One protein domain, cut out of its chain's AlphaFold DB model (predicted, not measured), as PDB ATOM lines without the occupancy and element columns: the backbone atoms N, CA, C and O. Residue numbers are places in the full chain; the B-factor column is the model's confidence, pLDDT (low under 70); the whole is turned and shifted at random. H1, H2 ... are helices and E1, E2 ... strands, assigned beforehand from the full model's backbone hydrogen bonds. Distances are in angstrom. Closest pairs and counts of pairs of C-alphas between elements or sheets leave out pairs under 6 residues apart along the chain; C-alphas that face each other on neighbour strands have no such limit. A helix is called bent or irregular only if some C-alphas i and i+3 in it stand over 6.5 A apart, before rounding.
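This is residues 382 to 487 and 502 to 574 of the 575 residues of the protein "ERI1 exoribonuclease 2" of Zeugodacus cucurbitae (UniProt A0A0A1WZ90). What shape do these atoms make? Two loosely joined groups of helices, H2 to H4 and H5 to H7, make an elongated body, and the long hairpin of E1 and E2 runs along one side of it, nearest to residues 463 to 467 of H5. Short H1 lies at one far end, clear of the other helices, and residues 557 to 562 of the hairpin's turn stick out. What is it built of? The printed part has 179 residues, with seven named helices and then two named strands, which make one antiparallel sheet, E1 - E2; the class is mostly helix. It is loose, with a radius of gyration of the C-alphas of 20.0 A and spans of 61 by 38 by 35 A.

What do the first helices touch? H1, residues 382 to 387, touches no helix. H2, residues 398 to 417, touches H4, residues 436 to 444, opposite ways at a steep tilt of 36 degrees, only just beyond shallow; their closest C-alphas, of Lys 408 and Phe 444, are 6.1 A apart. H3, residues 425 to 430, is the hub, touching four helices; it touches H2 only at the corner, C-alphas 416 and 425 being closest at 5.1 A, and forms a helical hairpin with H4, C-alphas 429 and 436 being closest at 5.8 A. How do the later helices stand? H5, residues 462 to 487, touches H2 about perpendicular at 78 degrees, closest at C-alphas 465 and 417, 5.5 A apart. H6, residues 506 to 513, touches H5, closest at C-alphas 508 and 477, 6.3 A apart, and forms a helical hairpin with H7, residues 519 to 537, closest at C-alphas 512 and 525, 6.5 A apart. What do backbone N and O show? E1, residues 546 to 556, and E2, residues 563 to 573, form a hairpin with N 553 and O 566 within hydrogen-bond range at 2.8 A. Every O i to N i+4 pair is within range in H1, H3, H4, H5, H6 and H7, and 14 of 16 are in H2, which is irregular, with C-alphas 399 and 402 7.1 A apart.

Where are the ends? H1 begins at C-alpha 382, (157.288, 168.503, 122.090), and E2 ends at C-alpha 573, (202.692, 171.519, 141.583). How long are the longer elements? From first to last C-alpha H5 measures 37.4 A, E1 32.2 A, E2 31.8 A, H2 27.8 A and H7 27.1 A.

How large is it? The two C-alphas farthest apart, of Pro 392 and Leu 537, are 63.2 A apart. Where is it cut or uncertain? Residues 488 to 501 are not printed, and C-alphas 487 and 502 are 14.5 A apart; the link from H4 to H5 is long. The model's pLDDT is under 70 in 32 residues, among them 446 to 456 and 538 to 547.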
ATOM      1  N   ASP A 382     158.310 168.041 121.143       77.25
ATOM      2  CA  ASP A 382     157.288 168.503 122.090       77.25
ATOM      3  C   ASP A 382     157.866 169.296 123.263       77.25
ATOM      4  O   ASP A 382     157.205 170.205 123.756       77.25
ATOM      5  N   ILE A 383     159.082 168.977 123.719       76.12
ATOM      6  CA  ILE A 383     159.759 169.769 124.752       76.12
ATOM      7  C   ILE A 383     160.221 171.083 124.132       76.12
ATOM      8  O   ILE A 383     159.950 172.137 124.695       76.12
ATOM      9  N   THR A 384     160.818 171.045 122.938       77.31
ATOM     10  CA  THR A 384     161.246 172.252 122.217       77.31
ATOM     11  C   THR A 384     160.082 173.218 121.987       77.31
ATOM     12  O   THR A 384     160.205 174.411 122.243       77.31
ATOM     13  N   LYS A 385     158.914 172.707 121.579       78.19
ATOM     14  CA  LYS A 385     157.690 173.511 121.432       78.19
ATOM     15  C   LYS A 385     157.195 174.087 122.755       78.19
ATOM     16  O   LYS A 385     156.685 175.195 122.764       78.19
ATOM     17  N   LYS A 386     157.317 173.347 123.859       73.06
ATOM     18  CA  LYS A 386     156.903 173.817 125.190       73.06
ATOM     19  C   LYS A 386     157.871 174.835 125.795       73.06
ATOM     20  O   LYS A 386     157.438 175.664 126.584       73.06
ATOM     21  N   LEU A 387     159.148 174.779 125.420       71.00
ATOM     22  CA  LEU A 387     160.151 175.787 125.771       71.00
ATOM     23  C   LEU A 387     159.955 177.089 124.973       71.00
ATOM     24  O   LEU A 387     160.238 178.170 125.485       71.00
ATOM     25  N   CYS A 388     159.429 177.001 123.747       65.44
ATOM     26  CA  CYS A 388     159.090 178.149 122.905       65.44
ATOM     27  C   CYS A 388     157.627 178.609 123.101       65.44
ATOM     28  O   CYS A 388     156.744 178.179 122.361       65.44
ATOM     29  N   GLY A 389     157.369 179.534 124.036       60.72
ATOM     30  CA  GLY A 389     156.158 180.380 124.022       60.72
ATOM     31  C   GLY A 389     155.359 180.494 125.331       60.72
ATOM     32  O   GLY A 389     155.715 179.918 126.357       60.72
ATOM     33  N   ASP A 390     154.230 181.214 125.255       59.69
ATOM     34  CA  ASP A 390     153.274 181.528 126.344       59.69
ATOM     35  C   ASP A 390     152.417 180.327 126.809       59.69
ATOM     36  O   ASP A 390     151.281 180.470 127.271       59.69
ATOM     37  N   LEU A 391     152.919 179.101 126.661       61.59
ATOM     38  CA  LEU A 391     152.190 177.891 127.036       61.59
ATOM     39  C   LEU A 391     152.162 177.710 128.556       61.59
ATOM     40  O   LEU A 391     153.124 178.099 129.214       61.59
ATOM     41  N   PRO A 392     151.098 177.108 129.128       64.62
ATOM     42  CA  PRO A 392     150.962 176.893 130.567       64.62
ATOM     43  C   PRO A 392     152.149 176.109 131.148       64.62
ATOM     44  O   PRO A 392     152.846 175.401 130.414       64.62
ATOM     45  N   PRO A 393     152.378 176.219 132.469       64.69
ATOM     46  CA  PRO A 393     153.507 175.561 133.097       64.69
ATOM     47  C   PRO A 393     153.483 174.058 132.808       64.69
ATOM     48  O   PRO A 393     152.434 173.413 132.863       64.69
ATOM     49  N   PHE A 394     154.641 173.501 132.455       70.94
ATOM     50  CA  PHE A 394     154.769 172.089 132.125       70.94
ATOM     51  C   PHE A 394     155.897 171.453 132.929       70.94
ATOM     52  O   PHE A 394     156.865 172.104 133.317       70.94
ATOM     53  N   LYS A 395     155.770 170.151 133.174       76.00
ATOM     54  CA  LYS A 395     156.830 169.332 133.760       76.00
ATOM     55  C   LYS A 395     157.506 168.556 132.646       76.00
ATOM     56  O   LYS A 395     156.817 167.984 131.795       76.00
ATOM     57  N   ILE A 396     158.837 168.530 132.652       74.94
ATOM     58  CA  ILE A 396     159.590 167.629 131.783       74.94
ATOM     59  C   ILE A 396     159.291 166.199 132.263       74.94
ATOM     60  O   ILE A 396     159.440 165.912 133.454       74.94
ATOM     61  N   PRO A 397     158.803 165.301 131.392       77.88
ATOM     62  CA  PRO A 397     158.640 163.898 131.747       77.88
ATOM     63  C   PRO A 397     159.975 163.313 132.206       77.88
ATOM     64  O   PRO A 397     160.977 163.495 131.524       77.88
ATOM     65  N   ARG A 398     159.984 162.568 133.320       75.62
ATOM     66  CA  ARG A 398     161.213 161.982 133.895       75.62
ATOM     67  C   ARG A 398     162.036 161.178 132.884       75.62
ATOM     68  O   ARG A 398     163.253 161.197 132.930       75.62
ATOM     69  N   SER A 399     161.378 160.510 131.938       76.81
ATOM     70  CA  SER A 399     162.042 159.739 130.880       76.81
ATOM     71  C   SER A 399     162.848 160.586 129.888       76.81
ATOM     72  O   SER A 399     163.619 160.027 129.123       76.81
ATOM     73  N   MET A 400     162.629 161.903 129.855       76.31
ATOM     74  CA  MET A 400     163.317 162.862 128.982       76.31
ATOM     75  C   MET A 400     164.143 163.880 129.781       76.31
ATOM     76  O   MET A 400     164.696 164.816 129.207       76.31
ATOM     77  N   GLU A 401     164.207 163.717 131.105       80.00
ATOM     78  CA  GLU A 401     164.976 164.580 131.995       80.00
ATOM     79  C   GLU A 401     166.464 164.478 131.654       80.00
ATOM     80  O   GLU A 401     167.075 165.499 131.356       80.00
ATOM     81  N   ASP A 402     166.997 163.257 131.552       81.12
ATOM     82  CA  ASP A 402     168.396 162.981 131.193       81.12
ATOM     83  C   ASP A 402     168.800 163.582 129.837       81.12
ATOM     84  O   ASP A 402     169.879 164.166 129.715       81.12
ATOM     85  N   ASP A 403     167.926 163.508 128.829       80.38
ATOM     86  CA  ASP A 403     168.181 164.098 127.507       80.38
ATOM     87  C   ASP A 403     168.264 165.632 127.594       80.38
ATOM     88  O   ASP A 403     169.158 166.245 127.005       80.38
ATOM     89  N   PHE A 404     167.378 166.258 128.377       81.56
ATOM     90  CA  PHE A 404     167.424 167.697 128.641       81.56
ATOM     91  C   PHE A 404     168.692 168.093 129.409       81.56
ATOM     92  O   PHE A 404     169.366 169.047 129.011       81.56
ATOM     93  N   ILE A 405     169.058 167.340 130.459       82.31
ATOM     94  CA  ILE A 405     170.294 167.550 131.234       82.31
ATOM     95  C   ILE A 405     171.497 167.537 130.299       82.31
ATOM     96  O   ILE A 405     172.336 168.439 130.323       82.31
ATOM     97  N   CYS A 406     171.562 166.501 129.467       83.06
ATOM     98  CA  CYS A 406     172.643 166.281 128.533       83.06
ATOM     99  C   CYS A 406     172.763 167.456 127.553       83.06
ATOM    100  O   CYS A 406     173.850 168.010 127.386       83.06
ATOM    101  N   ILE A 407     171.653 167.881 126.943       83.81
ATOM    102  CA  ILE A 407     171.653 168.988 125.978       83.81
ATOM    103  C   ILE A 407     172.105 170.291 126.627       83.81
ATOM    104  O   ILE A 407     172.982 170.956 126.083       83.81
ATOM    105  N   LYS A 408     171.586 170.630 127.811       84.56
ATOM    106  CA  LYS A 408     172.002 171.849 128.516       84.56
ATOM    107  C   LYS A 408     173.476 171.826 128.912       84.56
ATOM    108  O   LYS A 408     174.167 172.827 128.750       84.56
ATOM    109  N   ARG A 409     173.993 170.673 129.346       84.50
ATOM    110  CA  ARG A 409     175.431 170.475 129.595       84.50
ATOM    111  C   ARG A 409     176.263 170.671 128.327       84.50
ATOM    112  O   ARG A 409     177.318 171.297 128.389       84.50
ATOM    113  N   ARG A 410     175.799 170.160 127.181       86.62
ATOM    114  CA  ARG A 410     176.459 170.376 125.887       86.62
ATOM    115  C   ARG A 410     176.465 171.855 125.513       86.62
ATOM    116  O   ARG A 410     177.522 172.360 125.162       86.62
ATOM    117  N   GLU A 411     175.333 172.548 125.624       87.31
ATOM    118  CA  GLU A 411     175.238 173.984 125.323       87.31
ATOM    119  C   GLU A 411     176.215 174.799 126.183       87.31
ATOM    120  O   GLU A 411     176.942 175.641 125.659       87.31
ATOM    121  N   GLN A 412     176.301 174.503 127.485       88.19
ATOM    122  CA  GLN A 412     177.277 175.139 128.373       88.19
ATOM    123  C   GLN A 412     178.715 174.853 127.939       88.19
ATOM    124  O   GLN A 412     179.534 175.764 127.903       88.19
ATOM    125  N   TRP A 413     179.038 173.617 127.560       88.06
ATOM    126  CA  TRP A 413     180.368 173.295 127.051       88.06
ATOM    127  C   TRP A 413     180.690 174.046 125.747       88.06
ATOM    128  O   TRP A 413     181.760 174.638 125.611       88.06
ATOM    129  N   GLU A 414     179.764 174.072 124.792       88.00
ATOM    130  CA  GLU A 414     179.983 174.701 123.485       88.00
ATOM    131  C   GLU A 414     180.149 176.217 123.587       88.00
ATOM    132  O   GLU A 414     181.022 176.774 122.916       88.00
ATOM    133  N   GLN A 415     179.332 176.867 124.420       88.00
ATOM    134  CA  GLN A 415     179.302 178.324 124.542       88.00
ATOM    135  C   GLN A 415     180.309 178.858 125.564       88.00
ATOM    136  O   GLN A 415     180.905 179.907 125.331       88.00
ATOM    137  N   LEU A 416     180.521 178.146 126.677       90.69
ATOM    138  CA  LEU A 416     181.364 178.633 127.771       90.69
ATOM    139  C   LEU A 416     182.783 178.069 127.750       90.69
ATOM    140  O   LEU A 416     183.698 178.741 128.206       90.69
ATOM    141  N   VAL A 417     182.975 176.839 127.265       89.50
ATOM    142  CA  VAL A 417     184.269 176.140 127.360       89.50
ATOM    143  C   VAL A 417     185.014 176.156 126.034       89.50
ATOM    144  O   VAL A 417     186.212 176.431 126.000       89.50
ATOM    145  N   ARG A 418     184.339 175.863 124.915       83.44
ATOM    146  CA  ARG A 418     185.001 175.769 123.603       83.44
ATOM    147  C   ARG A 418     185.440 177.130 123.050       83.44
ATOM    148  O   ARG A 418     186.289 177.147 122.161       83.44
ATOM    149  N   ASP A 419     184.983 178.238 123.635       72.69
ATOM    150  CA  ASP A 419     185.489 179.589 123.339       72.69
ATOM    151  C   ASP A 419     185.485 179.863 121.818       72.69
ATOM    152  O   ASP A 419     186.456 180.342 121.242       72.69
ATOM    153  N   GLN A 420     184.411 179.441 121.131       69.00
ATOM    154  CA  GLN A 420     184.307 179.551 119.665       69.00
ATOM    155  C   GLN A 420     184.144 181.005 119.196       69.00
ATOM    156  O   GLN A 420     184.350 181.309 118.022       69.00
ATOM    157  N   ASN A 421     183.780 181.894 120.120       73.94
ATOM    158  CA  ASN A 421     183.587 183.319 119.892       73.94
ATOM    159  C   ASN A 421     184.826 184.089 120.370       73.94
ATOM    160  O   ASN A 421     185.553 183.593 121.225       73.94
ATOM    161  N   CYS A 422     185.072 185.285 119.829       73.31
ATOM    162  CA  CYS A 422     186.244 186.095 120.170       73.31
ATOM    163  C   CYS A 422     185.843 187.467 120.748       73.31
ATOM    164  O   CYS A 422     185.265 188.265 120.006       73.31
ATOM    165  N   PRO A 423     186.193 187.781 122.013       80.94
ATOM    166  CA  PRO A 423     186.666 186.852 123.048       80.94
ATOM    167  C   PRO A 423     185.538 185.896 123.461       80.94
ATOM    168  O   PRO A 423     184.361 186.255 123.400       80.94
ATOM    169  N   GLY A 424     185.861 184.669 123.865       88.19
ATOM    170  CA  GLY A 424     184.825 183.768 124.361       88.19
ATOM    171  C   GLY A 424     184.594 183.961 125.861       88.19
ATOM    172  O   GLY A 424     185.133 184.892 126.468       88.19
ATOM    173  N   ALA A 425     183.711 183.159 126.463       91.75
ATOM    174  CA  ALA A 425     183.149 183.454 127.783       91.75
ATOM    175  C   ALA A 425     184.208 183.526 128.895       91.75
ATOM    176  O   ALA A 425     184.130 184.403 129.756       91.75
ATOM    177  N   ILE A 426     185.207 182.635 128.874       92.50
ATOM    178  CA  ILE A 426     186.253 182.601 129.906       92.50
ATOM    179  C   ILE A 426     187.106 183.867 129.809       92.50
ATOM    180  O   ILE A 426     187.264 184.566 130.808       92.50
ATOM    181  N   GLN A 427     187.595 184.201 128.609       92.69
ATOM    182  CA  GLN A 427     188.391 185.413 128.400       92.69
ATOM    183  C   GLN A 427     187.582 186.675 128.721       92.69
ATOM    184  O   GLN A 427     188.046 187.514 129.480       92.69
ATOM    185  N   SER A 428     186.339 186.764 128.238       92.06
ATOM    186  CA  SER A 428     185.450 187.907 128.501       92.06
ATOM    187  C   SER A 428     185.247 188.147 129.999       92.06
ATOM    188  O   SER A 428     185.140 189.291 130.443       92.06
ATOM    189  N   THR A 429     185.212 187.068 130.784       92.56
ATOM    190  CA  THR A 429     185.107 187.144 132.244       92.56
ATOM    191  C   THR A 429     186.412 187.604 132.883       92.56
ATOM    192  O   THR A 429     186.380 188.443 133.779       92.56
ATOM    193  N   ILE A 430     187.559 187.092 132.423       89.81
ATOM    194  CA  ILE A 430     188.887 187.536 132.883       89.81
ATOM    195  C   ILE A 430     189.069 189.039 132.620       89.81
ATOM    196  O   ILE A 430     189.562 189.754 133.490       89.81
ATOM    197  N   ASP A 431     188.589 189.525 131.476       91.12
ATOM    198  CA  ASP A 431     188.623 190.942 131.094       91.12
ATOM    199  C   ASP A 431     187.644 191.812 131.910       91.12
ATOM    200  O   ASP A 431     187.628 193.035 131.774       91.12
ATOM    201  N   GLY A 432     186.791 191.199 132.741       90.44
ATOM    202  CA  GLY A 432     185.755 191.884 133.517       90.44
ATOM    203  C   GLY A 432     184.593 192.415 132.673       90.44
ATOM    204  O   GLY A 432     183.807 193.227 133.158       90.44
ATOM    205  N   SER A 433     184.482 191.980 131.415       90.38
ATOM    206  CA  SER A 433     183.448 192.447 130.483       90.38
ATOM    207  C   SER A 433     182.113 191.722 130.650       90.38
ATOM    208  O   SER A 433     181.069 192.291 130.336       90.38
ATOM    209  N   VAL A 434     182.128 190.482 131.153       90.06
ATOM    210  CA  VAL A 434     180.923 189.665 131.335       90.06
ATOM    211  C   VAL A 434     180.976 188.886 132.652       90.06
ATOM    212  O   VAL A 434     182.034 188.424 133.066       90.06
ATOM    213  N   ASP A 435     179.821 188.708 133.299       89.81
ATOM    214  CA  ASP A 435     179.663 187.787 134.429       89.81
ATOM    215  C   ASP A 435     179.441 186.349 133.925       89.81
ATOM    216  O   ASP A 435     178.390 186.012 133.368       89.81
ATOM    217  N   PHE A 436     180.434 185.482 134.147       91.44
ATOM    218  CA  PHE A 436     180.376 184.071 133.765       91.44
ATOM    219  C   PHE A 436     179.191 183.328 134.380       91.44
ATOM    220  O   PHE A 436     178.562 182.511 133.710       91.44
ATOM    221  N   ASN A 437     178.880 183.587 135.652       86.12
ATOM    222  CA  ASN A 437     177.803 182.884 136.341       86.12
ATOM    223  C   ASN A 437     176.450 183.298 135.762       86.12
ATOM    224  O   ASN A 437     175.580 182.445 135.592       86.12
ATOM    225  N   ALA A 438     176.297 184.574 135.394       87.31
ATOM    226  CA  ALA A 438     175.114 185.053 134.692       87.31
ATOM    227  C   ALA A 438     174.973 184.392 133.311       87.31
ATOM    228  O   ALA A 438     173.883 183.940 132.972       87.31
ATOM    229  N   LEU A 439     176.059 184.243 132.540       88.31
ATOM    230  CA  LEU A 439     176.028 183.508 131.268       88.31
ATOM    231  C   LEU A 439     175.662 182.031 131.456       88.31
ATOM    232  O   LEU A 439     174.789 181.516 130.760       88.31
ATOM    233  N   ALA A 440     176.305 181.347 132.404       88.62
ATOM    234  CA  ALA A 440     176.053 179.935 132.674       88.62
ATOM    235  C   ALA A 440     174.617 179.689 133.147       88.62
ATOM    236  O   ALA A 440     173.982 178.711 132.735       88.62
ATOM    237  N   PHE A 441     174.094 180.610 133.960       83.81
ATOM    238  CA  PHE A 441     172.697 180.643 134.362       83.81
ATOM    239  C   PHE A 441     171.787 180.920 133.161       83.81
ATOM    240  O   PHE A 441     170.823 180.194 132.964       83.81
ATOM    241  N   ASN A 442     172.103 181.884 132.299       84.88
ATOM    242  CA  ASN A 442     171.288 182.218 131.127       84.88
ATOM    243  C   ASN A 442     171.249 181.101 130.073       84.88
ATOM    244  O   ASN A 442     170.225 180.905 129.431       84.88
ATOM    245  N   ILE A 443     172.307 180.312 129.901       81.75
ATOM    246  CA  ILE A 443     172.259 179.141 129.004       81.75
ATOM    247  C   ILE A 443     171.288 178.088 129.545       81.75
ATOM    248  O   ILE A 443     170.550 177.431 128.799       81.75
ATOM    249  N   PHE A 444     171.294 177.920 130.864       74.94
ATOM    250  CA  PHE A 444     170.511 176.892 131.520       74.94
ATOM    251  C   PHE A 444     169.041 177.295 131.697       74.94
ATOM    252  O   PHE A 444     168.138 176.531 131.355       74.94
ATOM    253  N   PHE A 445     168.827 178.500 132.216       73.06
ATOM    254  CA  PHE A 445     167.540 179.043 132.628       73.06
ATOM    255  C   PHE A 445     166.994 180.077 131.634       73.06
ATOM    256  O   PHE A 445     165.802 180.054 131.358       73.06
ATOM    257  N   GLY A 446     167.861 180.906 131.047       69.94
ATOM    258  CA  GLY A 446     167.569 181.826 129.937       69.94
ATOM    259  C   GLY A 446     166.309 182.682 130.055       69.94
ATOM    260  O   GLY A 446     165.743 182.871 131.125       69.94
ATOM    261  N   GLU A 447     165.866 183.208 128.910       59.09
ATOM    262  CA  GLU A 447     164.554 183.865 128.766       59.09
ATOM    263  C   GLU A 447     163.414 182.848 128.578       59.09
ATOM    264  O   GLU A 447     162.236 183.206 128.545       59.09
ATOM    265  N   GLN A 448     163.751 181.565 128.416       62.91
ATOM    266  CA  GLN A 448     162.773 180.513 128.183       62.91
ATOM    267  C   GLN A 448     162.045 180.169 129.479       62.91
ATOM    268  O   GLN A 448     162.621 180.126 130.566       62.91
ATOM    269  N   ARG A 449     160.747 179.885 129.360       62.91
ATOM    270  CA  ARG A 449     159.913 179.517 130.501       62.91
ATOM    271  C   ARG A 449     160.486 178.279 131.199       62.91
ATOM    272  O   ARG A 449     160.577 177.206 130.599       62.91
ATOM    273  N   LEU A 450     160.802 178.414 132.485       64.75
ATOM    274  CA  LEU A 450     161.271 177.298 133.300       64.75
ATOM    275  C   LEU A 450     160.133 176.289 133.542       64.75
ATOM    276  O   LEU A 450     159.018 176.694 133.884       64.75
ATOM    277  N   PRO A 451     160.387 174.977 133.389       63.62
ATOM    278  CA  PRO A 451     159.487 173.936 133.866       63.62
ATOM    279  C   PRO A 451     159.201 174.086 135.367       63.62
ATOM    280  O   PRO A 451     160.099 174.421 136.138       63.62
ATOM    281  N   ASP A 452     157.994 173.727 135.811       63.00
ATOM    282  CA  ASP A 452     157.606 173.760 137.240       63.00
ATOM    283  C   ASP A 452     158.491 172.880 138.132       63.00
ATOM    284  O   ASP A 452     158.573 173.055 139.348       63.00
ATOM    285  N   CYS A 453     159.102 171.859 137.538       64.31
ATOM    286  CA  CYS A 453     160.063 170.989 138.191       64.31
ATOM    287  C   CYS A 453     161.255 170.877 137.250       64.31
ATOM    288  O   CYS A 453     161.272 170.026 136.360       64.31
ATOM    289  N   LEU A 454     162.206 171.792 137.410       61.62
ATOM    290  CA  LEU A 454     163.493 171.679 136.753       61.62
ATOM    291  C   LEU A 454     164.251 170.481 137.337       61.62
ATOM    292  O   LEU A 454     164.256 170.319 138.564       61.62
ATOM    293  N   PRO A 455     164.925 169.675 136.501       65.81
ATOM    294  CA  PRO A 455     165.985 168.821 137.006       65.81
ATOM    295  C   PRO A 455     166.958 169.663 137.833       65.81
ATOM    296  O   PRO A 455     167.269 170.804 137.480       65.81
ATOM    297  N   ARG A 456     167.439 169.105 138.947       66.56
ATOM    298  CA  ARG A 456     168.422 169.764 139.814       66.56
ATOM    299  C   ARG A 456     169.783 169.724 139.120       66.56
ATOM    300  O   ARG A 456     170.601 168.849 139.384       66.56
ATOM    301  N   ILE A 457     169.986 170.632 138.176       70.31
ATOM    302  CA  ILE A 457     171.241 170.787 137.445       70.31
ATOM    303  C   ILE A 457     171.860 172.093 137.876       70.31
ATOM    304  O   ILE A 457     171.202 173.131 137.930       70.31
ATOM    305  N   GLU A 458     173.144 172.022 138.168       76.00
ATOM    306  CA  GLU A 458     173.923 173.193 138.504       76.00
ATOM    307  C   GLU A 458     174.598 173.741 137.254       76.00
ATOM    308  O   GLU A 458     175.128 172.958 136.455       76.00
ATOM    309  N   PRO A 459     174.572 175.068 137.064       83.44
ATOM    310  CA  PRO A 459     175.360 175.692 136.025       83.44
ATOM    311  C   PRO A 459     176.852 175.465 136.281       83.44
ATOM    312  O   PRO A 459     177.301 175.482 137.426       83.44
ATOM    313  N   ILE A 460     177.608 175.258 135.201       86.38
ATOM    314  CA  ILE A 460     179.067 175.130 135.267       86.38
ATOM    315  C   ILE A 460     179.644 176.439 135.809       86.38
ATOM    316  O   ILE A 460     179.322 177.518 135.314       86.38
ATOM    317  N   THR A 461     180.505 176.338 136.815       87.69
ATOM    318  CA  THR A 461     181.241 177.478 137.369       87.69
ATOM    319  C   THR A 461     182.434 177.855 136.489       87.69
ATOM    320  O   THR A 461     182.940 177.039 135.718       87.69
ATOM    321  N   LEU A 462     182.950 179.080 136.635       89.81
ATOM    322  CA  LEU A 462     184.135 179.529 135.889       89.81
ATOM    323  C   LEU A 462     185.342 178.593 136.082       89.81
ATOM    324  O   LEU A 462     186.044 178.283 135.121       89.81
ATOM    325  N   LEU A 463     185.571 178.111 137.310       88.00
ATOM    326  CA  LEU A 463     186.689 177.212 137.619       88.00
ATOM    327  C   LEU A 463     186.521 175.843 136.957       88.00
ATOM    328  O   LEU A 463     187.481 175.310 136.401       88.00
ATOM    329  N   GLU A 464     185.308 175.289 136.972       87.88
ATOM    330  CA  GLU A 464     185.005 174.050 136.253       87.88
ATOM    331  C   GLU A 464     185.193 174.237 134.747       87.88
ATOM    332  O   GLU A 464     185.838 173.412 134.108       87.88
ATOM    333  N   ALA A 465     184.699 175.338 134.177       90.50
ATOM    334  CA  ALA A 465     184.855 175.628 132.757       90.50
ATOM    335  C   ALA A 465     186.326 175.763 132.349       90.50
ATOM    336  O   ALA A 465     186.734 175.186 131.342       90.50
ATOM    337  N   PHE A 466     187.134 176.457 133.153       89.75
ATOM    338  CA  PHE A 466     188.573 176.569 132.936       89.75
ATOM    339  C   PHE A 466     189.266 175.203 133.003       89.75
ATOM    340  O   PHE A 466     190.050 174.858 132.120       89.75
ATOM    341  N   PHE A 467     188.933 174.377 133.997       88.44
ATOM    342  CA  PHE A 467     189.483 173.028 134.114       88.44
ATOM    343  C   PHE A 467     189.109 172.137 132.923       88.44
ATOM    344  O   PHE A 467     189.964 171.455 132.353       88.44
ATOM    345  N   ILE A 468     187.841 172.169 132.503       89.62
ATOM    346  CA  ILE A 468     187.376 171.430 131.325       89.62
ATOM    347  C   ILE A 468     188.092 171.950 130.071       89.62
ATOM    348  O   ILE A 468     188.498 171.141 129.238       89.62
ATOM    349  N   ARG A 469     188.312 173.267 129.949       91.94
ATOM    350  CA  ARG A 469     189.067 173.864 128.839       91.94
ATOM    351  C   ARG A 469     190.501 173.344 128.800       91.94
ATOM    352  O   ARG A 469     190.924 172.886 127.747       91.94
ATOM    353  N   VAL A 470     191.225 173.339 129.918       91.44
ATOM    354  CA  VAL A 470     192.595 172.792 129.976       91.44
ATOM    355  C   VAL A 470     192.626 171.338 129.498       91.44
ATOM    356  O   VAL A 470     193.420 170.988 128.628       91.44
ATOM    357  N   ASN A 471     191.731 170.489 130.006       88.94
ATOM    358  CA  ASN A 471     191.695 169.076 129.617       88.94
ATOM    359  C   ASN A 471     191.296 168.870 128.152       88.94
ATOM    360  O   ASN A 471     191.860 168.010 127.474       88.94
ATOM    361  N   TYR A 472     190.362 169.678 127.650       89.94
ATOM    362  CA  TYR A 472     189.995 169.677 126.239       89.94
ATOM    363  C   TYR A 472     191.215 169.947 125.355       89.94
ATOM    364  O   TYR A 472     191.436 169.222 124.384       89.94
ATOM    365  N   GLU A 473     192.037 170.932 125.713       91.44
ATOM    366  CA  GLU A 473     193.226 171.270 124.932       91.44
ATOM    367  C   GLU A 473     194.320 170.207 125.007       91.44
ATOM    368  O   GLU A 473     194.927 169.901 123.981       91.44
ATOM    369  N   ARG A 474     194.501 169.551 126.161       89.62
ATOM    370  CA  ARG A 474     195.372 168.366 126.261       89.62
ATOM    371  C   ARG A 474     194.933 167.262 125.293       89.62
ATOM    372  O   ARG A 474     195.759 166.747 124.543       89.62
ATOM    373  N   CYS A 475     193.632 166.944 125.249       87.69
ATOM    374  CA  CYS A 475     193.076 165.971 124.295       87.69
ATOM    375  C   CYS A 475     193.333 166.405 122.829       87.69
ATOM    376  O   CYS A 475     193.645 165.560 121.989       87.69
ATOM    377  N   GLN A 476     193.225 167.701 122.496       88.50
ATOM    378  CA  GLN A 476     193.487 168.194 121.132       88.50
ATOM    379  C   GLN A 476     194.958 168.077 120.728       88.50
ATOM    380  O   GLN A 476     195.248 167.665 119.604       88.50
ATOM    381  N   ILE A 477     195.884 168.414 121.629       89.88
ATOM    382  CA  ILE A 477     197.326 168.300 121.380       89.88
ATOM    383  C   ILE A 477     197.702 166.835 121.156       89.88
ATOM    384  O   ILE A 477     198.293 166.521 120.125       89.88
ATOM    385  N   LYS A 478     197.266 165.931 122.044       87.19
ATOM    386  CA  LYS A 478     197.530 164.490 121.919       87.19
ATOM    387  C   LYS A 478     197.036 163.927 120.582       87.19
ATOM    388  O   LYS A 478     197.751 163.198 119.904       87.19
ATOM    389  N   LYS A 479     195.839 164.329 120.145       87.06
ATOM    390  CA  LYS A 479     195.297 163.922 118.840       87.06
ATOM    391  C   LYS A 479     196.144 164.434 117.669       87.06
ATOM    392  O   LYS A 479     196.298 163.734 116.672       87.06
ATOM    393  N   LEU A 480     196.659 165.662 117.748       86.88
ATOM    394  CA  LEU A 480     197.547 166.202 116.715       86.88
ATOM    395  C   LEU A 480     198.885 165.459 116.670       86.88
ATOM    396  O   LEU A 480     199.406 165.254 115.578       86.88
ATOM    397  N   GLU A 481     199.408 165.036 117.820       87.00
ATOM    398  CA  GLU A 481     200.608 164.197 117.919       87.00
ATOM    399  C   GLU A 481     200.384 162.819 117.286       87.00
ATOM    400  O   GLU A 481     201.164 162.410 116.429       87.00
ATOM    401  N   GLU A 482     199.274 162.149 117.609       86.25
ATOM    402  CA  GLU A 482     198.897 160.862 117.005       86.25
ATOM    403  C   GLU A 482     198.730 160.964 115.478       86.25
ATOM    404  O   GLU A 482     199.205 160.105 114.736       86.25
ATOM    405  N   LEU A 483     198.095 162.034 114.983       85.62
ATOM    406  CA  LEU A 483     197.912 162.262 113.545       85.62
ATOM    407  C   LEU A 483     199.219 162.593 112.817       85.62
ATOM    408  O   LEU A 483     199.393 162.177 111.673       85.62
ATOM    409  N   ALA A 484     200.111 163.362 113.445       85.50
ATOM    410  CA  ALA A 484     201.431 163.643 112.890       85.50
ATOM    411  C   ALA A 484     202.246 162.348 112.785       85.50
ATOM    412  O   ALA A 484     202.765 162.039 111.717       85.50
ATOM    413  N   TYR A 485     202.236 161.536 113.844       82.88
ATOM    414  CA  TYR A 485     202.911 160.244 113.854       82.88
ATOM    415  C   TYR A 485     202.383 159.294 112.774       82.88
ATOM    416  O   TYR A 485     203.168 158.733 112.012       82.88
ATOM    417  N   ALA A 486     201.057 159.156 112.659       84.69
ATOM    418  CA  ALA A 486     200.431 158.293 111.659       84.69
ATOM    419  C   ALA A 486     200.752 158.719 110.219       84.69
ATOM    420  O   ALA A 486     200.844 157.867 109.342       84.69
ATOM    421  N   ARG A 487     200.923 160.024 109.965       84.00
ATOM    422  CA  ARG A 487     201.337 160.538 108.654       84.00
ATOM    423  C   ARG A 487     202.781 160.167 108.332       84.00
ATOM    424  O   ARG A 487     203.059 159.789 107.201       84.00
ATOM    425  N   SER A 502     208.431 163.243 121.078       65.75
ATOM    426  CA  SER A 502     209.088 164.334 120.362       65.75
ATOM    427  C   SER A 502     209.128 165.557 121.271       65.75
ATOM    428  O   SER A 502     208.074 166.017 121.705       65.75
ATOM    429  N   ASP A 503     210.320 166.104 121.524       68.12
ATOM    430  CA  ASP A 503     210.535 167.366 122.259       68.12
ATOM    431  C   ASP A 503     209.980 168.590 121.499       68.12
ATOM    432  O   ASP A 503     209.913 169.715 121.995       68.12
ATOM    433  N   ASP A 504     209.519 168.388 120.263       78.44
ATOM    434  CA  ASP A 504     209.102 169.492 119.426       78.44
ATOM    435  C   ASP A 504     207.765 170.101 119.893       78.44
ATOM    436  O   ASP A 504     206.667 169.544 119.741       78.44
ATOM    437  N   CYS A 505     207.861 171.306 120.456       88.31
ATOM    438  CA  CYS A 505     206.726 172.151 120.810       88.31
ATOM    439  C   CYS A 505     205.992 172.722 119.581       88.31
ATOM    440  O   CYS A 505     204.935 173.339 119.748       88.31
ATOM    441  N   THR A 506     206.474 172.511 118.346       88.50
ATOM    442  CA  THR A 506     205.832 173.049 117.133       88.50
ATOM    443  C   THR A 506     204.395 172.575 116.949       88.50
ATOM    444  O   THR A 506     203.587 173.315 116.384       88.50
ATOM    445  N   LEU A 507     204.030 171.378 117.422       88.88
ATOM    446  CA  LEU A 507     202.646 170.890 117.359       88.88
ATOM    447  C   LEU A 507     201.715 171.685 118.277       88.88
ATOM    448  O   LEU A 507     200.610 172.040 117.862       88.88
ATOM    449  N   ILE A 508     202.187 172.033 119.478       92.06
ATOM    450  CA  ILE A 508     201.459 172.901 120.411       92.06
ATOM    451  C   ILE A 508     201.281 174.277 119.769       92.06
ATOM    452  O   ILE A 508     200.163 174.777 119.679       92.06
ATOM    453  N   GLU A 509     202.348 174.852 119.210       92.88
ATOM    454  CA  GLU A 509     202.257 176.135 118.506       92.88
ATOM    455  C   GLU A 509     201.277 176.095 117.336       92.88
ATOM    456  O   GLU A 509     200.464 176.999 117.176       92.88
ATOM    457  N   LYS A 510     201.323 175.048 116.506       89.50
ATOM    458  CA  LYS A 510     200.389 174.866 115.387       89.50
ATOM    459  C   LYS A 510     198.943 174.746 115.878       89.50
ATOM    460  O   LYS A 510     198.044 175.246 115.205       89.50
ATOM    461  N   CYS A 511     198.717 174.116 117.034       89.25
ATOM    462  CA  CYS A 511     197.397 174.007 117.655       89.25
ATOM    463  C   CYS A 511     196.841 175.386 118.049       89.25
ATOM    464  O   CYS A 511     195.687 175.691 117.742       89.25
ATOM    465  N   PHE A 512     197.656 176.235 118.680       91.38
ATOM    466  CA  PHE A 512     197.227 177.556 119.158       91.38
ATOM    467  C   PHE A 512     197.264 178.652 118.087       91.38
ATOM    468  O   PHE A 512     196.412 179.533 118.117       91.38
ATOM    469  N   LYS A 513     198.130 178.554 117.068       89.44
ATOM    470  CA  LYS A 513     198.162 179.477 115.912       89.44
ATOM    471  C   LYS A 513     196.850 179.506 115.121       89.44
ATOM    472  O   LYS A 513     196.561 180.499 114.467       89.44
ATOM    473  N   ARG A 514     196.061 178.426 115.166       86.25
ATOM    474  CA  ARG A 514     194.736 178.345 114.521       86.25
ATOM    475  C   ARG A 514     193.615 178.978 115.348       86.25
ATOM    476  O   ARG A 514     192.479 179.026 114.889       86.25
ATOM    477  N   LYS A 515     193.905 179.406 116.576       89.00
ATOM    478  CA  LYS A 515     192.928 179.973 117.506       89.00
ATOM    479  C   LYS A 515     193.108 181.478 117.597       89.00
ATOM    480  O   LYS A 515     194.142 182.026 117.226       89.00
ATOM    481  N   TYR A 516     192.092 182.146 118.130       88.38
ATOM    482  CA  TYR A 516     192.169 183.573 118.396       88.38
ATOM    483  C   TYR A 516     193.296 183.889 119.383       88.38
ATOM    484  O   TYR A 516     193.471 183.193 120.387       88.38
ATOM    485  N   ALA A 517     194.035 184.960 119.103       89.88
ATOM    486  CA  ALA A 517     195.104 185.454 119.958       89.88
ATOM    487  C   ALA A 517     194.517 186.150 121.197       89.88
ATOM    488  O   ALA A 517     194.395 187.371 121.238       89.88
ATOM    489  N   THR A 518     194.105 185.355 122.183       90.69
ATOM    490  CA  THR A 518     193.648 185.813 123.500       90.69
ATOM    491  C   THR A 518     194.715 185.542 124.556       90.69
ATOM    492  O   THR A 518     195.512 184.609 124.410       90.69
ATOM    493  N   ASP A 519     194.713 186.315 125.643       91.81
ATOM    494  CA  ASP A 519     195.643 186.115 126.762       91.81
ATOM    495  C   ASP A 519     195.492 184.720 127.381       91.81
ATOM    496  O   ASP A 519     196.484 184.068 127.709       91.81
ATOM    497  N   LEU A 520     194.260 184.208 127.449       92.06
ATOM    498  CA  LEU A 520     193.949 182.841 127.846       92.06
ATOM    499  C   LEU A 520     194.632 181.815 126.936       92.06
ATOM    500  O   LEU A 520     195.287 180.901 127.432       92.06
ATOM    501  N   ASN A 521     194.501 181.950 125.613       92.50
ATOM    502  CA  ASN A 521     195.121 181.012 124.675       92.50
ATOM    503  C   ASN A 521     196.652 181.095 124.732       92.50
ATOM    504  O   ASN A 521     197.309 180.057 124.705       92.50
ATOM    505  N   ALA A 522     197.221 182.293 124.894       93.56
ATOM    506  CA  ALA A 522     198.658 182.474 125.085       93.56
ATOM    507  C   ALA A 522     199.157 181.842 126.399       93.56
ATOM    508  O   ALA A 522     200.233 181.242 126.437       93.56
ATOM    509  N   ALA A 523     198.380 181.947 127.482       93.62
ATOM    510  CA  ALA A 523     198.691 181.312 128.759       93.62
ATOM    511  C   ALA A 523     198.606 179.781 128.671       93.62
ATOM    512  O   ALA A 523     199.506 179.093 129.149       93.62
ATOM    513  N   LEU A 524     197.571 179.248 128.014       93.75
ATOM    514  CA  LEU A 524     197.414 177.812 127.773       93.75
ATOM    515  C   LEU A 524     198.546 177.257 126.901       93.75
ATOM    516  O   LEU A 524     199.112 176.222 127.232       93.75
ATOM    517  N   GLU A 525     198.932 177.955 125.831       94.44
ATOM    518  CA  GLU A 525     200.066 177.556 124.993       94.44
ATOM    519  C   GLU A 525     201.359 177.447 125.816       94.44
ATOM    520  O   GLU A 525     202.059 176.437 125.743       94.44
ATOM    521  N   LYS A 526     201.662 178.463 126.638       94.62
ATOM    522  CA  LYS A 526     202.838 178.460 127.522       94.62
ATOM    523  C   LYS A 526     202.780 177.340 128.557       94.62
ATOM    524  O   LYS A 526     203.795 176.686 128.780       94.62
ATOM    525  N   LEU A 527     201.608 177.106 129.155       93.44
ATOM    526  CA  LEU A 527     201.389 176.003 130.089       93.44
ATOM    527  C   LEU A 527     201.739 174.671 129.425       93.44
ATOM    528  O   LEU A 527     202.557 173.930 129.955       93.44
ATOM    529  N   PHE A 528     201.193 174.386 128.241       93.00
ATOM    530  CA  PHE A 528     201.435 173.108 127.572       93.00
ATOM    531  C   PHE A 528     202.869 172.950 127.066       93.00
ATOM    532  O   PHE A 528     203.408 171.847 127.118       93.00
ATOM    533  N   LYS A 529     203.527 174.036 126.640       92.38
ATOM    534  CA  LYS A 529     204.970 174.018 126.344       92.38
ATOM    535  C   LYS A 529     205.789 173.639 127.580       92.38
ATOM    536  O   LYS A 529     206.671 172.792 127.487       92.38
ATOM    537  N   ALA A 530     205.466 174.216 128.739       89.94
ATOM    538  CA  ALA A 530     206.121 173.873 129.999       89.94
ATOM    539  C   ALA A 530     205.833 172.422 130.429       89.94
ATOM    540  O   ALA A 530     206.752 171.720 130.842       89.94
ATOM    541  N   GLU A 531     204.592 171.939 130.279       88.25
ATOM    542  CA  GLU A 531     204.228 170.537 130.553       88.25
ATOM    543  C   GLU A 531     205.010 169.553 129.676       88.25
ATOM    544  O   GLU A 531     205.470 168.514 130.161       88.25
ATOM    545  N   LYS A 532     205.193 169.895 128.397       86.31
ATOM    546  CA  LYS A 532     205.941 169.079 127.441       86.31
ATOM    547  C   LYS A 532     207.436 169.060 127.753       86.31
ATOM    548  O   LYS A 532     208.006 167.979 127.878       86.31
ATOM    549  N   GLY A 533     208.038 170.230 127.983       83.31
ATOM    550  CA  GLY A 533     209.445 170.332 128.380       83.31
ATOM    551  C   GLY A 533     209.736 169.614 129.701       83.31
ATOM    552  O   GLY A 533     210.754 168.942 129.838       83.31
ATOM    553  N   PHE A 534     208.811 169.662 130.664       80.62
ATOM    554  CA  PHE A 534     208.959 168.917 131.912       80.62
ATOM    555  C   PHE A 534     208.871 167.397 131.710       80.62
ATOM    556  O   PHE A 534     209.674 166.652 132.268       80.62
ATOM    557  N   SER A 535     207.923 166.927 130.893       74.19
ATOM    558  CA  SER A 535     207.800 165.499 130.559       74.19
ATOM    559  C   SER A 535     209.058 164.953 129.877       74.19
ATOM    560  O   SER A 535     209.436 163.811 130.123       74.19
ATOM    561  N   TYR A 536     209.735 165.775 129.068       70.69
ATOM    562  CA  TYR A 536     211.010 165.418 128.443       70.69
ATOM    563  C   TYR A 536     212.134 165.225 129.473       70.69
ATOM    564  O   TYR A 536     212.872 164.243 129.410       70.69
ATOM    565  N   LEU A 537     212.228 166.114 130.468       72.38
ATOM    566  CA  LEU A 537     213.221 166.020 131.546       72.38
ATOM    567  C   LEU A 537     212.929 164.881 132.539       72.38
ATOM    568  O   LEU A 537     213.839 164.393 133.207       72.38
ATOM    569  N   SER A 538     211.671 164.441 132.646       69.00
ATOM    570  CA  SER A 538     211.234 163.382 133.564       69.00
ATOM    571  C   SER A 538     210.332 162.350 132.862       69.00
ATOM    572  O   SER A 538     209.117 162.322 133.087       69.00
ATOM    573  N   PRO A 539     210.899 161.442 132.041       61.97
ATOM    574  CA  PRO A 539     210.127 160.485 131.239       61.97
ATOM    575  C   PRO A 539     209.398 159.399 132.055       61.97
ATOM    576  O   PRO A 539     208.642 158.614 131.492       61.97
ATOM    577  N   GLN A 540     209.586 159.326 133.379       56.41
ATOM    578  CA  GLN A 540     208.990 158.283 134.232       56.41
ATOM    579  C   GLN A 540     207.513 158.506 134.607       56.41
ATOM    580  O   GLN A 540     206.980 157.809 135.469       56.41
ATOM    581  N   SER A 541     206.822 159.472 134.011       53.31
ATOM    582  CA  SER A 541     205.557 159.934 134.588       53.31
ATOM    583  C   SER A 541     204.600 160.532 133.574       53.31
ATOM    584  O   SER A 541     204.798 161.641 133.092       53.31
ATOM    585  N   GLU A 542     203.489 159.842 133.366       60.28
ATOM    586  CA  GLU A 542     202.341 160.329 132.595       60.28
ATOM    587  C   GLU A 542     201.517 161.397 133.347       60.28
ATOM    588  O   GLU A 542     200.446 161.803 132.894       60.28
ATOM    589  N   GLN A 543     201.964 161.842 134.528       62.38
ATOM    590  CA  GLN A 543     201.211 162.790 135.348       62.38
ATOM    591  C   GLN A 543     201.457 164.246 134.921       62.38
ATOM    592  O   GLN A 543     202.611 164.635 134.724       62.38
ATOM    593  N   PRO A 544     200.395 165.075 134.847       63.97
ATOM    594  CA  PRO A 544     200.505 166.481 134.466       63.97
ATOM    595  C   PRO A 544     201.362 167.280 135.462       63.97
ATOM    596  O   PRO A 544     201.336 167.011 136.663       63.97
ATOM    597  N   LEU A 545     202.071 168.302 134.964       63.28
ATOM    598  CA  LEU A 545     202.955 169.190 135.746       63.28
ATOM    599  C   LEU A 545     202.242 169.849 136.933       63.28
ATOM    600  O   LEU A 545     202.813 170.031 138.008       63.28
ATOM    601  N   MET A 546     200.980 170.213 136.724       66.31
ATOM    602  CA  MET A 546     200.105 170.735 137.756       66.31
ATOM    603  C   MET A 546     198.823 169.911 137.766       66.31
ATOM    604  O   MET A 546     198.052 169.897 136.801       66.31
ATOM    605  N   SER A 547     198.585 169.236 138.888       67.88
ATOM    606  CA  SER A 547     197.290 168.621 139.152       67.88
ATOM    607  C   SER A 547     196.381 169.673 139.785       67.88
ATOM    608  O   SER A 547     196.698 170.233 140.836       67.88
ATOM    609  N   LEU A 548     195.270 169.985 139.115       72.00
ATOM    610  CA  LEU A 548     194.179 170.744 139.716       72.00
ATOM    611  C   LEU A 548     193.147 169.745 140.229       72.00
ATOM    612  O   LEU A 548     192.505 169.049 139.441       72.00
ATOM    613  N   THR A 549     192.979 169.689 141.543       76.50
ATOM    614  CA  THR A 549     191.885 168.968 142.188       76.50
ATOM    615  C   THR A 549     190.821 169.965 142.612       76.50
ATOM    616  O   THR A 549     191.071 170.840 143.441       76.50
ATOM    617  N   LEU A 550     189.635 169.849 142.014       77.19
ATOM    618  CA  LEU A 550     188.470 170.645 142.379       77.19
ATOM    619  C   LEU A 550     187.577 169.820 143.309       77.19
ATOM    620  O   LEU A 550     186.977 168.831 142.890       77.19
ATOM    621  N   GLU A 551     187.492 170.226 144.569       81.50
ATOM    622  CA  GLU A 551     186.567 169.645 145.539       81.50
ATOM    623  C   GLU A 551     185.328 170.532 145.653       81.50
ATOM    624  O   GLU A 551     185.433 171.758 145.678       81.50
ATOM    625  N   SER A 552     184.145 169.920 145.728       81.81
ATOM    626  CA  SER A 552     182.895 170.643 145.973       81.81
ATOM    627  C   SER A 552     182.295 170.205 147.304       81.81
ATOM    628  O   SER A 552     182.220 169.016 147.615       81.81
ATOM    629  N   THR A 553     181.869 171.175 148.104       84.62
ATOM    630  CA  THR A 553     181.178 170.960 149.378       84.62
ATOM    631  C   THR A 553     179.796 171.587 149.287       84.62
ATOM    632  O   THR A 553     179.663 172.735 148.878       84.62
ATOM    633  N   SER A 554     178.751 170.825 149.615       84.38
ATOM    634  CA  SER A 554     177.356 171.271 149.530       84.38
ATOM    635  C   SER A 554     176.748 171.354 150.921       84.38
ATOM    636  O   SER A 554     176.850 170.406 151.695       84.38
ATOM    637  N   THR A 555     176.084 172.464 151.222       86.00
ATOM    638  CA  THR A 555     175.373 172.690 152.484       86.00
ATOM    639  C   THR A 555     173.959 173.181 152.205       86.00
ATOM    640  O   THR A 555     173.768 174.199 151.544       86.00
ATOM    641  N   ASP A 556     172.960 172.442 152.685       86.00
ATOM    642  CA  ASP A 556     171.554 172.831 152.571       86.00
ATOM    643  C   ASP A 556     171.198 173.818 153.689       86.00
ATOM    644  O   ASP A 556     171.532 173.602 154.859       86.00
ATOM    645  N   LEU A 557     170.514 174.909 153.343       80.50
ATOM    646  CA  LEU A 557     170.033 175.862 154.336       80.50
ATOM    647  C   LEU A 557     168.847 175.261 155.115       80.50
ATOM    648  O   LEU A 557     167.912 174.726 154.515       80.50
ATOM    649  N   PRO A 558     168.831 175.346 156.457       80.81
ATOM    650  CA  PRO A 558     167.776 174.735 157.255       80.81
ATOM    651  C   PRO A 558     166.412 175.366 156.950       80.81
ATOM    652  O   PRO A 558     166.224 176.573 157.085       80.81
ATOM    653  N   GLY A 559     165.446 174.529 156.560       80.12
ATOM    654  CA  GLY A 559     164.067 174.945 156.285       80.12
ATOM    655  C   GLY A 559     163.851 175.646 154.941       80.12
ATOM    656  O   GLY A 559     162.723 176.040 154.652       80.12
ATOM    657  N   ILE A 560     164.891 175.783 154.112       78.75
ATOM    658  CA  ILE A 560     164.811 176.414 152.794       78.75
ATOM    659  C   ILE A 560     165.354 175.418 151.760       78.75
ATOM    660  O   ILE A 560     166.432 174.869 151.972       78.75
ATOM    661  N   PRO A 561     164.669 175.171 150.627       76.56
ATOM    662  CA  PRO A 561     165.140 174.251 149.588       76.56
ATOM    663  C   PRO A 561     166.276 174.865 148.744       76.56
ATOM    664  O   PRO A 561     166.253 174.808 147.517       76.56
ATOM    665  N   ILE A 562     167.256 175.492 149.395       73.00
ATOM    666  CA  ILE A 562     168.430 176.110 148.779       73.00
ATOM    667  C   ILE A 562     169.672 175.390 149.299       73.00
ATOM    668  O   ILE A 562     169.898 175.314 150.507       73.00
ATOM    669  N   SER A 563     170.486 174.897 148.367       78.31
ATOM    670  CA  SER A 563     171.802 174.314 148.629       78.31
ATOM    671  C   SER A 563     172.901 175.279 148.215       78.31
ATOM    672  O   SER A 563     172.950 175.692 147.056       78.31
ATOM    673  N   ILE A 564     173.800 175.605 149.138       79.12
ATOM    674  CA  ILE A 564     175.016 176.368 148.870       79.12
ATOM    675  C   ILE A 564     176.130 175.379 148.547       79.12
ATOM    676  O   ILE A 564     176.461 174.534 149.382       79.12
ATOM    677  N   LYS A 565     176.726 175.504 147.359       77.50
ATOM    678  CA  LYS A 565     177.934 174.768 146.987       77.50
ATOM    679  C   LYS A 565     179.156 175.671 147.004       77.50
ATOM    680  O   LYS A 565     179.178 176.698 146.334       77.50
ATOM    681  N   ALA A 566     180.165 175.272 147.766       77.50
ATOM    682  CA  ALA A 566     181.477 175.894 147.782       77.50
ATOM    683  C   ALA A 566     182.472 174.990 147.050       77.50
ATOM    684  O   ALA A 566     182.548 173.790 147.324       77.50
ATOM    685  N   TYR A 567     183.223 175.580 146.124       74.81
ATOM    686  CA  TYR A 567     184.250 174.898 145.347       74.81
ATOM    687  C   TYR A 567     185.626 175.317 145.852       74.81
ATOM    688  O   TYR A 567     185.921 176.509 145.941       74.81
ATOM    689  N   THR A 568     186.470 174.336 146.148       78.94
ATOM    690  CA  THR A 568     187.860 174.539 146.549       78.94
ATOM    691  C   THR A 568     188.752 173.926 145.481       78.94
ATOM    692  O   THR A 568     188.790 172.709 145.312       78.94
ATOM    693  N   GLY A 569     189.461 174.773 144.736       74.81
ATOM    694  CA  GLY A 569     190.499 174.341 143.806       74.81
ATOM    695  C   GLY A 569     191.836 174.256 144.528       74.81
ATOM    696  O   GLY A 569     192.310 175.255 145.060       74.81
ATOM    697  N   THR A 570     192.450 173.080 144.547       75.00
ATOM    698  CA  THR A 570     193.826 172.903 145.017       75.00
ATOM    699  C   THR A 570     194.709 172.564 143.829       75.00
ATOM    700  O   THR A 570     194.482 171.582 143.127       75.00
ATOM    701  N   THR A 571     195.710 173.404 143.578       75.06
ATOM    702  CA  THR A 571     196.771 173.118 142.614       75.06
ATOM    703  C   THR A 571     197.940 172.518 143.370       75.06
ATOM    704  O   THR A 571     198.531 173.196 144.212       75.06
ATOM    705  N   LYS A 572     198.286 171.264 143.092       74.19
ATOM    706  CA  LYS A 572     199.551 170.701 143.564       74.19
ATOM    707  C   LYS A 572     200.545 170.756 142.410       74.19
ATOM    708  O   LYS A 572     200.338 170.023 141.433       74.19
ATOM    709  N   PRO A 573     201.558 171.646 142.475       68.94
ATOM    710  CA  PRO A 573     202.692 171.519 141.583       68.94
ATOM    711  C   PRO A 573     203.352 170.181 141.886       68.94
ATOM    712  O   PRO A 573     203.327 169.701 143.024       68.94
ATOM    713  N   ARG A 574     203.885 169.554 140.854       65.94
ATOM    714  CA  ARG A 574     204.675 168.355 141.045       65.94
ATOM    715  C   ARG A 574     205.992 168.710 141.746       65.94
ATOM    716  O   ARG A 574     206.632 169.680 141.348       65.94
TER     717      ARG A 574